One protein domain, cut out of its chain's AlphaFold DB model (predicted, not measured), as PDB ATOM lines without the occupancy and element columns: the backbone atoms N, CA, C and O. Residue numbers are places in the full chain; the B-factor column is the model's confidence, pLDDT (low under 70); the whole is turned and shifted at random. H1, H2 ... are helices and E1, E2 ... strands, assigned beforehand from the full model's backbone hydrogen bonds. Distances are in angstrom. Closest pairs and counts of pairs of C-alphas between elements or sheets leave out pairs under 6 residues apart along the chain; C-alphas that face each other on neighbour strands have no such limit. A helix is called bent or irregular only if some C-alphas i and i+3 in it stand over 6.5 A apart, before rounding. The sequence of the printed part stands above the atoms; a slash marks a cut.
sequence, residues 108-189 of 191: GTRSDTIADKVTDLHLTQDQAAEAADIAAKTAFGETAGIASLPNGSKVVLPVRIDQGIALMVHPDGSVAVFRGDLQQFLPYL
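Overview. This is residues 108 to 189 of the 191 residues of an uncharacterized protein of Mycobacterium angelicum (UniProt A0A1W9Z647). A strongly twisted sheet of four short strands has a helical hairpin, H1 and H2, packed side by side along the strands on one face, and a short last helix, H3, on the opposite face near the E1 edge. The printed part has 82 residues, running H1 H2 E1 E2 E3 E4 H3. The sheet has the order E1 E2 E3 E4, all antiparallel, and the class is mixed, helices and strands. The whole is compact, with a radius of gyration of the C-alphas of 11.0 A and spans of 29 by 27 by 17 A.

Arrangement. Begin at residues 108 to 120, H1, then go on to residues 125 to 140, H2; this hairpin runs opposite ways at a shallow tilt of 31 degrees, and the two helices touch, their closest C-alphas being those of Val 118 and Ala 128, 6.3 A apart. Next read E1, residues 143 to 148, E2, 154 to 158, E3, 165 to 169, and E4, 175 to 179: a meander, each strand the antiparallel neighbour of the one before. Look for N 147 and O 155 at 2.8 A between E1 and E2, N 156 and O 167 at 2.7 A between E2 and E3, and N 168 and O 176 at 2.7 A between E3 and E4. H1 is over E4 at a height over the sheet of 8.3 A; H2, on the same face, is over E2 and E3 at 7.5 A. H3, residues 183 to 188, is on the opposite face, only just over E1 and E2, with 3 of its C-alphas falling on each; its closest C-alphas to E1 are those of Tyr 188 and Ala 147, 5.2 A apart. In H2 every O i to N i+4 pair is within hydrogen-bond range, in H1 8 of 9, and in H3 0 of 2, beside 2 of 3 O i to N i+3 pairs.

Along the chain. Find C-alpha 108 at (248.790, 230.860, 265.348); from there H1 runs 19.6 A, irregular but only just, with C-alphas 108 and 111 6.9 A apart. H2 starts at (261.533, 221.250, 283.135) and covers 21.4 A. E1 spans 14.6 A, E2 and E3 13.2 A each, and E4 13.0 A. H3, 9.9 A long, ends at (247.771, 227.869, 290.001); it is irregular, only just, with C-alphas 184 and 187 7.0 A apart.

Size, cuts and confidence. The C-alphas farthest apart, those of His 122 and Asp 162, are 29.9 A apart. The printed part has no cut and no long link. Look for pLDDT under 70 at residues 108 to 109, 150 and 162 to 163.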
ATOM      1  N   GLY A 108     249.043 232.293 265.150       61.00
ATOM      2  CA  GLY A 108     248.790 230.860 265.348       61.00
ATOM      3  C   GLY A 108     250.047 229.982 265.395       61.00
ATOM      4  O   GLY A 108     250.049 228.969 266.095       61.00
ATOM      5  N   THR A 109     251.122 230.382 264.706       67.81
ATOM      6  CA  THR A 109     252.392 229.638 264.627       67.81
ATOM      7  C   THR A 109     253.447 230.124 265.611       67.81
ATOM      8  O   THR A 109     254.386 229.384 265.876       67.81
ATOM      9  N   ARG A 110     253.295 231.317 266.207       76.56
ATOM     10  CA  ARG A 110     254.278 231.853 267.173       76.56
ATOM     11  C   ARG A 110     254.538 230.885 268.319       76.56
ATOM     12  O   ARG A 110     255.679 230.522 268.567       76.56
ATOM     13  N   SER A 111     253.474 230.449 268.991       76.62
ATOM     14  CA  SER A 111     253.577 229.546 270.140       76.62
ATOM     15  C   SER A 111     254.105 228.177 269.736       76.62
ATOM     16  O   SER A 111     254.852 227.572 270.490       76.62
ATOM     17  N   ASP A 112     253.744 227.714 268.539       75.62
ATOM     18  CA  ASP A 112     254.190 226.432 267.992       75.62
ATOM     19  C   ASP A 112     255.701 226.439 267.752       75.62
ATOM     20  O   ASP A 112     256.410 225.561 268.223       75.62
ATOM     21  N   THR A 113     256.212 227.516 267.150       79.38
ATOM     22  CA  THR A 113     257.651 227.723 266.954       79.38
ATOM     23  C   THR A 113     258.401 227.851 268.277       79.38
ATOM     24  O   THR A 113     259.494 227.309 268.404       79.38
ATOM     25  N   ILE A 114     257.831 228.536 269.275       81.81
ATOM     26  CA  ILE A 114     258.458 228.628 270.602       81.81
ATOM     27  C   ILE A 114     258.528 227.246 271.254       81.81
ATOM     28  O   ILE A 114     259.587 226.859 271.734       81.81
ATOM     29  N   ALA A 115     257.426 226.497 271.256       80.81
ATOM     30  CA  ALA A 115     257.363 225.167 271.851       80.81
ATOM     31  C   ALA A 115     258.340 224.186 271.182       80.81
ATOM     32  O   ALA A 115     259.096 223.508 271.874       80.81
ATOM     33  N   ASP A 116     258.372 224.164 269.850       79.25
ATOM     34  CA  ASP A 116     259.257 223.321 269.040       79.25
ATOM     35  C   ASP A 116     260.732 223.638 269.321       79.25
ATOM     36  O   ASP A 116     261.494 222.755 269.717       79.25
ATOM     37  N   LYS A 117     261.121 224.919 269.249       78.31
ATOM     38  CA  LYS A 117     262.513 225.320 269.474       78.31
ATOM     39  C   LYS A 117     262.972 225.138 270.917       78.31
ATOM     40  O   LYS A 117     264.102 224.721 271.129       78.31
ATOM     41  N   VAL A 118     262.131 225.427 271.912       80.31
ATOM     42  CA  VAL A 118     262.502 225.211 273.325       80.31
ATOM     43  C   VAL A 118     262.610 223.714 273.638       80.31
ATOM     44  O   VAL A 118     263.478 223.318 274.412       80.31
ATOM     45  N   THR A 119     261.797 222.869 272.997       78.19
ATOM     46  CA  THR A 119     261.891 221.404 273.129       78.19
ATOM     47  C   THR A 119     263.160 220.837 272.477       78.19
ATOM     48  O   THR A 119     263.784 219.933 273.039       78.19
ATOM     49  N   ASP A 120     263.591 221.387 271.335       77.00
ATOM     50  CA  ASP A 120     264.842 220.997 270.652       77.00
ATOM     51  C   ASP A 120     266.091 221.291 271.503       77.00
ATOM     52  O   ASP A 120     267.091 220.589 271.395       77.00
ATOM     53  N   LEU A 121     266.017 222.250 272.435       73.44
ATOM     54  CA  LEU A 121     267.112 222.541 273.370       73.44
ATOM     55  C   LEU A 121     267.328 221.449 274.438       73.44
ATOM     56  O   LEU A 121     268.301 221.541 275.186       73.44
ATOM     57  N   HIS A 122     266.450 220.438 274.525       72.75
ATOM     58  CA  HIS A 122     266.540 219.311 275.471       72.75
ATOM     59  C   HIS A 122     266.820 219.758 276.916       72.75
ATOM     60  O   HIS A 122     267.695 219.239 277.614       72.75
ATOM     61  N   LEU A 123     266.079 220.776 277.346       76.00
ATOM     62  CA  LEU A 123     266.241 221.409 278.647       76.00
ATOM     63  C   LEU A 123     265.499 220.644 279.741       76.00
ATOM     64  O   LEU A 123     264.527 219.937 279.492       76.00
ATOM     65  N   THR A 124     265.926 220.844 280.986       75.56
ATOM     66  CA  THR A 124     265.156 220.383 282.150       75.56
ATOM     67  C   THR A 124     263.844 221.161 282.279       75.56
ATOM     68  O   THR A 124     263.736 222.278 281.782       75.56
ATOM     69  N   GLN A 125     262.847 220.612 282.981       76.69
ATOM     70  CA  GLN A 125     261.533 221.250 283.135       76.69
ATOM     71  C   GLN A 125     261.598 222.718 283.604       76.69
ATOM     72  O   GLN A 125     260.879 223.557 283.066       76.69
ATOM     73  N   ASP A 126     262.431 223.035 284.599       74.38
ATOM     74  CA  ASP A 126     262.565 224.409 285.105       74.38
ATOM     75  C   ASP A 126     263.228 225.327 284.064       74.38
ATOM     76  O   ASP A 126     262.713 226.406 283.776       74.38
ATOM     77  N   GLN A 127     264.286 224.852 283.398       76.75
ATOM     78  CA  GLN A 127     264.956 225.598 282.327       76.75
ATOM     79  C   GLN A 127     264.057 225.814 281.105       76.75
ATOM     80  O   GLN A 127     264.068 226.891 280.519       76.75
ATOM     81  N   ALA A 128     263.260 224.816 280.725       78.50
ATOM     82  CA  ALA A 128     262.296 224.915 279.638       78.50
ATOM     83  C   ALA A 128     261.154 225.881 279.984       78.50
ATOM     84  O   ALA A 128     260.688 226.610 279.112       78.50
ATOM     85  N   ALA A 129     260.720 225.931 281.248       81.69
ATOM     86  CA  ALA A 129     259.707 226.878 281.708       81.69
ATOM     87  C   ALA A 129     260.220 228.324 281.720       81.69
ATOM     88  O   ALA A 129     259.514 229.210 281.239       81.69
ATOM     89  N   GLU A 130     261.449 228.560 282.187       80.50
ATOM     90  CA  GLU A 130     262.107 229.870 282.079       80.50
ATOM     91  C   GLU A 130     262.338 230.273 280.619       80.50
ATOM     92  O   GLU A 130     261.970 231.377 280.217       80.50
ATOM     93  N   ALA A 131     262.866 229.370 279.790       81.06
ATOM     94  CA  ALA A 131     263.076 229.627 278.369       81.06
ATOM     95  C   ALA A 131     261.756 229.947 277.651       81.06
ATOM     96  O   ALA A 131     261.677 230.895 276.871       81.06
ATOM     97  N   ALA A 132     260.693 229.196 277.940       83.06
ATOM     98  CA  ALA A 132     259.370 229.456 277.393       83.06
ATOM     99  C   ALA A 132     258.793 230.794 277.883       83.06
ATOM    100  O   ALA A 132     258.177 231.494 277.082       83.06
ATOM    101  N   ASP A 133     259.015 231.191 279.143       83.88
ATOM    102  CA  ASP A 133     258.609 232.507 279.655       83.88
ATOM    103  C   ASP A 133     259.348 233.647 278.951       83.88
ATOM    104  O   ASP A 133     258.710 234.562 278.434       83.88
ATOM    105  N   ILE A 134     260.672 233.558 278.826       82.50
ATOM    106  CA  ILE A 134     261.494 234.570 278.149       82.50
ATOM    107  C   ILE A 134     261.124 234.672 276.665       82.50
ATOM    108  O   ILE A 134     260.941 235.777 276.135       82.50
ATOM    109  N   ALA A 135     260.973 233.531 275.989       81.12
ATOM    110  CA  ALA A 135     260.567 233.476 274.592       81.12
ATOM    111  C   ALA A 135     259.156 234.046 274.403       81.12
ATOM    112  O   ALA A 135     258.936 234.873 273.516       81.12
ATOM    113  N   ALA A 136     258.208 233.678 275.265       80.38
ATOM    114  CA  ALA A 136     256.850 234.202 275.217       80.38
ATOM    115  C   ALA A 136     256.812 235.704 275.519       80.38
ATOM    116  O   ALA A 136     256.162 236.457 274.797       80.38
ATOM    117  N   LYS A 137     257.556 236.180 276.516       81.06
ATOM    118  CA  LYS A 137     257.661 237.604 276.840       81.06
ATOM    119  C   LYS A 137     258.248 238.393 275.675       81.06
ATOM    120  O   LYS A 137     257.763 239.469 275.354       81.06
ATOM    121  N   THR A 138     259.220 237.831 274.967       79.00
ATOM    122  CA  THR A 138     259.795 238.465 273.773       79.00
ATOM    123  C   THR A 138     258.834 238.438 272.575       79.00
ATOM    124  O   THR A 138     258.718 239.427 271.853       79.00
ATOM    125  N   ALA A 139     258.101 237.338 272.374       75.44
ATOM    126  CA  ALA A 139     257.190 237.153 271.240       75.44
ATOM    127  C   ALA A 139     255.844 237.884 271.383       75.44
ATOM    128  O   ALA A 139     255.257 238.329 270.390       75.44
ATOM    129  N   PHE A 140     255.335 237.973 272.614       72.38
ATOM    130  CA  PHE A 140     254.019 238.515 272.960       72.38
ATOM    131  C   PHE A 140     254.097 239.836 273.740       72.38
ATOM    132  O   PHE A 140     253.072 240.500 273.901       72.38
ATOM    133  N   GLY A 141     255.288 240.236 274.191       71.00
ATOM    134  CA  GLY A 141     255.564 241.455 274.958       71.00
ATOM    135  C   GLY A 141     255.527 241.245 276.474       71.00
ATOM    136  O   GLY A 141     256.407 241.729 277.183       71.00
ATOM    137  N   GLU A 142     254.532 240.513 276.979       72.06
ATOM    138  CA  GLU A 142     254.341 240.323 278.418       72.06
ATOM    139  C   GLU A 142     253.705 238.959 278.732       72.06
ATOM    140  O   GLU A 142     252.776 238.508 278.049       72.06
ATOM    141  N   THR A 143     254.195 238.305 279.785       79.44
ATOM    142  CA  THR A 143     253.676 237.039 280.324       79.44
ATOM    143  C   THR A 143     253.121 237.261 281.728       79.44
ATOM    144  O   THR A 143     253.608 238.100 282.481       79.44
ATOM    145  N   ALA A 144     252.058 236.533 282.068       74.06
ATOM    146  CA  ALA A 144     251.500 236.526 283.418       74.06
ATOM    147  C   ALA A 144     252.393 235.733 284.389       74.06
ATOM    148  O   ALA A 144     252.266 235.891 285.599       74.06
ATOM    149  N   GLY A 145     253.297 234.909 283.852       78.38
ATOM    150  CA  GLY A 145     254.240 234.076 284.585       78.38
ATOM    151  C   GLY A 145     253.967 232.586 284.394       78.38
ATOM    152  O   GLY A 145     253.147 232.170 283.570       78.38
ATOM    153  N   ILE A 146     254.677 231.783 285.179       84.38
ATOM    154  CA  ILE A 146     254.645 230.322 285.126       84.38
ATOM    155  C   ILE A 146     253.708 229.812 286.231       84.38
ATOM    156  O   ILE A 146     253.880 230.144 287.403       84.38
ATOM    157  N   ALA A 147     252.719 228.999 285.870       81.81
ATOM    158  CA  ALA A 147     251.835 228.298 286.795       81.81
ATOM    159  C   ALA A 147     252.231 226.819 286.896       81.81
ATOM    160  O   ALA A 147     252.507 226.172 285.886       81.81
ATOM    161  N   SER A 148     252.233 226.268 288.110       81.25
ATOM    162  CA  SER A 148     252.544 224.851 288.344       81.25
ATOM    163  C   SER A 148     251.251 224.050 288.466       81.25
ATOM    164  O   SER A 148     250.428 224.299 289.346       81.25
ATOM    165  N   LEU A 149     251.057 223.083 287.577       79.00
ATOM    166  CA  LEU A 149     249.856 222.261 287.523       79.00
ATOM    167  C   LEU A 149     249.949 221.070 288.490       79.00
ATOM    168  O   LEU A 149     251.030 220.521 288.709       79.00
ATOM    169  N   PRO A 150     248.807 220.577 289.000       69.31
ATOM    170  CA  PRO A 150     248.771 219.403 289.876       69.31
ATOM    171  C   PRO A 150     249.172 218.100 289.164       69.31
ATOM    172  O   PRO A 150     249.478 217.114 289.825       69.31
ATOM    173  N   ASN A 151     249.196 218.088 287.827       71.94
ATOM    174  CA  ASN A 151     249.711 216.973 287.029       71.94
ATOM    175  C   ASN A 151     251.256 216.936 286.968       71.94
ATOM    176  O   ASN A 151     251.812 216.092 286.270       71.94
ATOM    177  N   GLY A 152     251.944 217.865 287.643       73.75
ATOM    178  CA  GLY A 152     253.400 217.988 287.636       73.75
ATOM    179  C   GLY A 152     253.972 218.712 286.416       73.75
ATOM    180  O   GLY A 152     255.186 218.809 286.307       73.75
ATOM    181  N   SER A 153     253.140 219.222 285.505       83.25
ATOM    182  CA  SER A 153     253.560 220.082 284.387       83.25
ATOM    183  C   SER A 153     253.581 221.552 284.819       83.25
ATOM    184  O   SER A 153     252.903 221.946 285.766       83.25
ATOM    185  N   LYS A 154     254.335 222.395 284.121       85.50
ATOM    186  CA  LYS A 154     254.297 223.853 284.292       85.50
ATOM    187  C   LYS A 154     253.605 224.465 283.083       85.50
ATOM    188  O   LYS A 154     253.612 223.874 282.013       85.50
ATOM    189  N   VAL A 155     252.979 225.620 283.217       85.19
ATOM    190  CA  VAL A 155     252.359 226.314 282.089       85.19
ATOM    191  C   VAL A 155     252.703 227.792 282.149       85.19
ATOM    192  O   VAL A 155     252.511 228.447 283.165       85.19
ATOM    193  N   VAL A 156     253.255 228.312 281.065       86.56
ATOM    194  CA  VAL A 156     253.577 229.721 280.885       86.56
ATOM    195  C   VAL A 156     252.338 230.407 280.336       86.56
ATOM    196  O   VAL A 156     251.909 230.138 279.206       86.56
ATOM    197  N   LEU A 157     251.747 231.282 281.144       82.81
ATOM    198  CA  LEU A 157     250.567 232.031 280.744       82.81
ATOM    199  C   LEU A 157     250.963 233.362 280.097       82.81
ATOM    200  O   LEU A 157     251.736 234.129 280.678       82.81
ATOM    201  N   PRO A 158     250.380 233.715 278.941       75.56
ATOM    202  CA  PRO A 158     250.449 235.083 278.449       75.56
ATOM    203  C   PRO A 158     249.565 236.009 279.297       75.56
ATOM    204  O   PRO A 158     248.536 235.591 279.824       75.56
ATOM    205  N   VAL A 159     249.893 237.306 279.348       79.94
ATOM    206  CA  VAL A 159     249.009 238.318 279.975       79.94
ATOM    207  C   VAL A 159     247.645 238.372 279.283       79.94
ATOM    208  O   VAL A 159     246.604 238.591 279.898       79.94
ATOM    209  N   ARG A 160     247.633 238.139 277.970       70.50
ATOM    210  CA  ARG A 160     246.422 238.122 277.146       70.50
ATOM    211  C   ARG A 160     245.830 236.713 277.110       70.50
ATOM    212  O   ARG A 160     245.828 236.069 276.066       70.50
ATOM    213  N   ILE A 161     245.299 236.274 278.245       70.12
ATOM    214  CA  ILE A 161     244.591 234.992 278.409       70.12
ATOM    215  C   ILE A 161     243.375 234.831 277.480       70.12
ATOM    216  O   ILE A 161     243.025 233.713 277.121       70.12
ATOM    217  N   ASP A 162     242.817 235.944 276.996       66.44
ATOM    218  CA  ASP A 162     241.781 235.997 275.951       66.44
ATOM    219  C   ASP A 162     242.219 235.353 274.619       66.44
ATOM    220  O   ASP A 162     241.394 234.976 273.795       66.44
ATOM    221  N   GLN A 163     243.531 235.212 274.390       66.75
ATOM    222  CA  GLN A 163     244.050 234.525 273.205       66.75
ATOM    223  C   GLN A 163     243.851 233.009 273.268       66.75
ATOM    224  O   GLN A 163     243.983 232.362 272.234       66.75
ATOM    225  N   GLY A 164     243.567 232.442 274.446       72.56
ATOM    226  CA  GLY A 164     243.329 231.010 274.609       72.56
ATOM    227  C   GLY A 164     244.542 230.128 274.295       72.56
ATOM    228  O   GLY A 164     244.373 228.944 274.044       72.56
ATOM    229  N   ILE A 165     245.759 230.680 274.245       78.06
ATOM    230  CA  ILE A 165     246.983 229.940 273.901       78.06
ATOM    231  C   ILE A 165     248.023 230.103 275.010       78.06
ATOM    232  O   ILE A 165     248.399 231.226 275.327       78.06
ATOM    233  N   ALA A 166     248.522 229.004 275.567       83.62
ATOM    234  CA  ALA A 166     249.604 228.982 276.551       83.62
ATOM    235  C   ALA A 166     250.672 227.949 276.171       83.62
ATOM    236  O   ALA A 166     250.432 227.077 275.338       83.62
ATOM    237  N   LEU A 167     251.857 228.048 276.772       85.25
ATOM    238  CA  LEU A 167     252.925 227.062 276.592       85.25
ATOM    239  C   LEU A 167     252.962 226.156 277.817       85.25
ATOM    240  O   LEU A 167     253.218 226.622 278.918       85.25
ATOM    241  N   MET A 168     252.688 224.872 277.646       84.69
ATOM    242  CA  MET A 168     252.745 223.864 278.695       84.69
ATOM    243  C   MET A 168     254.079 223.129 278.634       84.69
ATOM    244  O   MET A 168     254.430 222.559 277.615       84.69
ATOM    245  N   VAL A 169     254.812 223.117 279.733       87.44
ATOM    246  CA  VAL A 169     256.077 222.414 279.899       87.44
ATOM    247  C   VAL A 169     255.840 221.133 280.688       87.44
ATOM    248  O   VAL A 169     255.472 221.152 281.866       87.44
ATOM    249  N   HIS A 170     256.057 220.007 280.032       82.81
ATOM    250  CA  HIS A 170     255.976 218.685 280.627       82.81
ATOM    251  C   HIS A 170     257.136 218.441 281.609       82.81
ATOM    252  O   HIS A 170     258.193 219.063 281.491       82.81
ATOM    253  N   PRO A 171     256.977 217.514 282.572       74.81
ATOM    254  CA  PRO A 171     258.047 217.136 283.504       74.81
ATOM    255  C   PRO A 171     259.282 216.540 282.818       74.81
ATOM    256  O   PRO A 171     260.369 216.555 283.383       74.81
ATOM    257  N   ASP A 172     259.119 216.066 281.585       72.75
ATOM    258  CA  ASP A 172     260.194 215.589 280.714       72.75
ATOM    259  C   ASP A 172     261.043 216.733 280.111       72.75
ATOM    260  O   ASP A 172     262.060 216.482 279.482       72.75
ATOM    261  N   GLY A 173     260.642 218.000 280.296       70.50
ATOM    262  CA  GLY A 173     261.306 219.169 279.697       70.50
ATOM    263  C   GLY A 173     260.746 219.580 278.332       70.50
ATOM    264  O   GLY A 173     261.010 220.679 277.853       70.50
ATOM    265  N   SER A 174     259.902 218.736 277.738       78.38
ATOM    266  CA  SER A 174     259.200 219.025 276.487       78.38
ATOM    267  C   SER A 174     258.167 220.146 276.650       78.38
ATOM    268  O   SER A 174     257.368 220.130 277.587       78.38
ATOM    269  N   VAL A 175     258.130 221.095 275.714       82.69
ATOM    270  CA  VAL A 175     257.159 222.196 275.679       82.69
ATOM    271  C   VAL A 175     256.112 221.926 274.602       82.69
ATOM    272  O   VAL A 175     256.429 221.661 273.449       82.69
ATOM    273  N   ALA A 176     254.842 222.028 274.970       80.69
ATOM    274  CA  ALA A 176     253.689 221.873 274.103       80.69
ATOM    275  C   ALA A 176     252.837 223.144 274.116       80.69
ATOM    276  O   ALA A 176     252.747 223.850 275.118       80.69
ATOM    277  N   VAL A 177     252.161 223.437 273.010       83.25
ATOM    278  CA  VAL A 177     251.197 224.540 272.968       83.25
ATOM    279  C   VAL A 177     249.853 224.043 273.472       83.25
ATOM    280  O   VAL A 177     249.231 223.179 272.859       83.25
ATOM    281  N   PHE A 178     249.369 224.632 274.557       81.94
ATOM    282  CA  PHE A 178     248.002 224.447 275.004       81.94
ATOM    283  C   PHE A 178     247.100 225.481 274.330       81.94
ATOM    284  O   PHE A 178     247.347 226.683 274.438       81.94
ATOM    285  N   ARG A 179     246.043 225.023 273.655       82.12
ATOM    286  CA  ARG A 179     245.006 225.879 273.063       82.12
ATOM    287  C   ARG A 179     243.658 225.556 273.713       82.12
ATOM    288  O   ARG A 179     243.184 224.428 273.610       82.12
ATOM    289  N   GLY A 180     243.059 226.515 274.408       77.00
ATOM    290  CA  GLY A 180     241.812 226.332 275.146       77.00
ATOM    291  C   GLY A 180     241.584 227.404 276.209       77.00
ATOM    292  O   GLY A 180     242.196 228.470 276.184       77.00
ATOM    293  N   ASP A 181     240.700 227.114 277.162       79.44
ATOM    294  CA  ASP A 181     240.429 228.032 278.267       79.44
ATOM    295  C   ASP A 181     241.656 228.153 279.181       79.44
ATOM    296  O   ASP A 181     242.098 227.169 279.767       79.44
ATOM    297  N   LEU A 182     242.230 229.350 279.291       78.88
ATOM    298  CA  LEU A 182     243.382 229.595 280.162       78.88
ATOM    299  C   LEU A 182     242.973 230.021 281.577       78.88
ATOM    300  O   LEU A 182     243.822 230.054 282.472       78.88
ATOM    301  N   GLN A 183     241.690 230.327 281.807       76.44
ATOM    302  CA  GLN A 183     241.196 230.733 283.123       76.44
ATOM    303  C   GLN A 183     241.322 229.600 284.143       76.44
ATOM    304  O   GLN A 183     241.571 229.862 285.319       76.44
ATOM    305  N   GLN A 184     241.262 228.346 283.686       75.81
ATOM    306  CA  GLN A 184     241.508 227.169 284.522       75.81
ATOM    307  C   GLN A 184     242.903 227.145 285.178       75.81
ATOM    308  O   GLN A 184     243.084 226.483 286.200       75.81
ATOM    309  N   PHE A 185     243.886 227.875 284.633       78.94
ATOM    310  CA  PHE A 185     245.261 227.900 285.149       78.94
ATOM    311  C   PHE A 185     245.559 229.084 286.076       78.94
ATOM    312  O   PHE A 185     246.520 229.035 286.841       78.94
ATOM    313  N   LEU A 186     244.707 230.115 286.081       75.88
ATOM    314  CA  LEU A 186     244.801 231.253 287.002       75.88
ATOM    315  C   LEU A 186     244.927 230.872 288.489       75.88
ATOM    316  O   LEU A 186     245.763 231.469 289.167       75.88
ATOM    317  N   PRO A 187     244.174 229.894 289.037       78.50
ATOM    318  CA  PRO A 187     244.299 229.532 290.455       78.50
ATOM    319  C   PRO A 187     245.645 228.884 290.840       78.50
ATOM    320  O   PRO A 187     245.921 228.718 292.036       78.50
ATOM    321  N   TYR A 188     246.466 228.523 289.849       74.50
ATOM    322  CA  TYR A 188     247.771 227.869 290.001       74.50
ATOM    323  C   TYR A 188     248.956 228.815 289.756       74.50
ATOM    324  O   TYR A 188     250.113 228.399 289.811       74.50
ATOM    325  N   LEU A 189     248.675 230.088 289.481       70.62
ATOM    326  CA  LEU A 189     249.673 231.110 289.204       70.62
ATOM    327  C   LEU A 189     250.224 231.663 290.530       70.62
ATOM    328  O   LEU A 189     249.466 232.178 291.350       70.62
TER     329      LEU A 189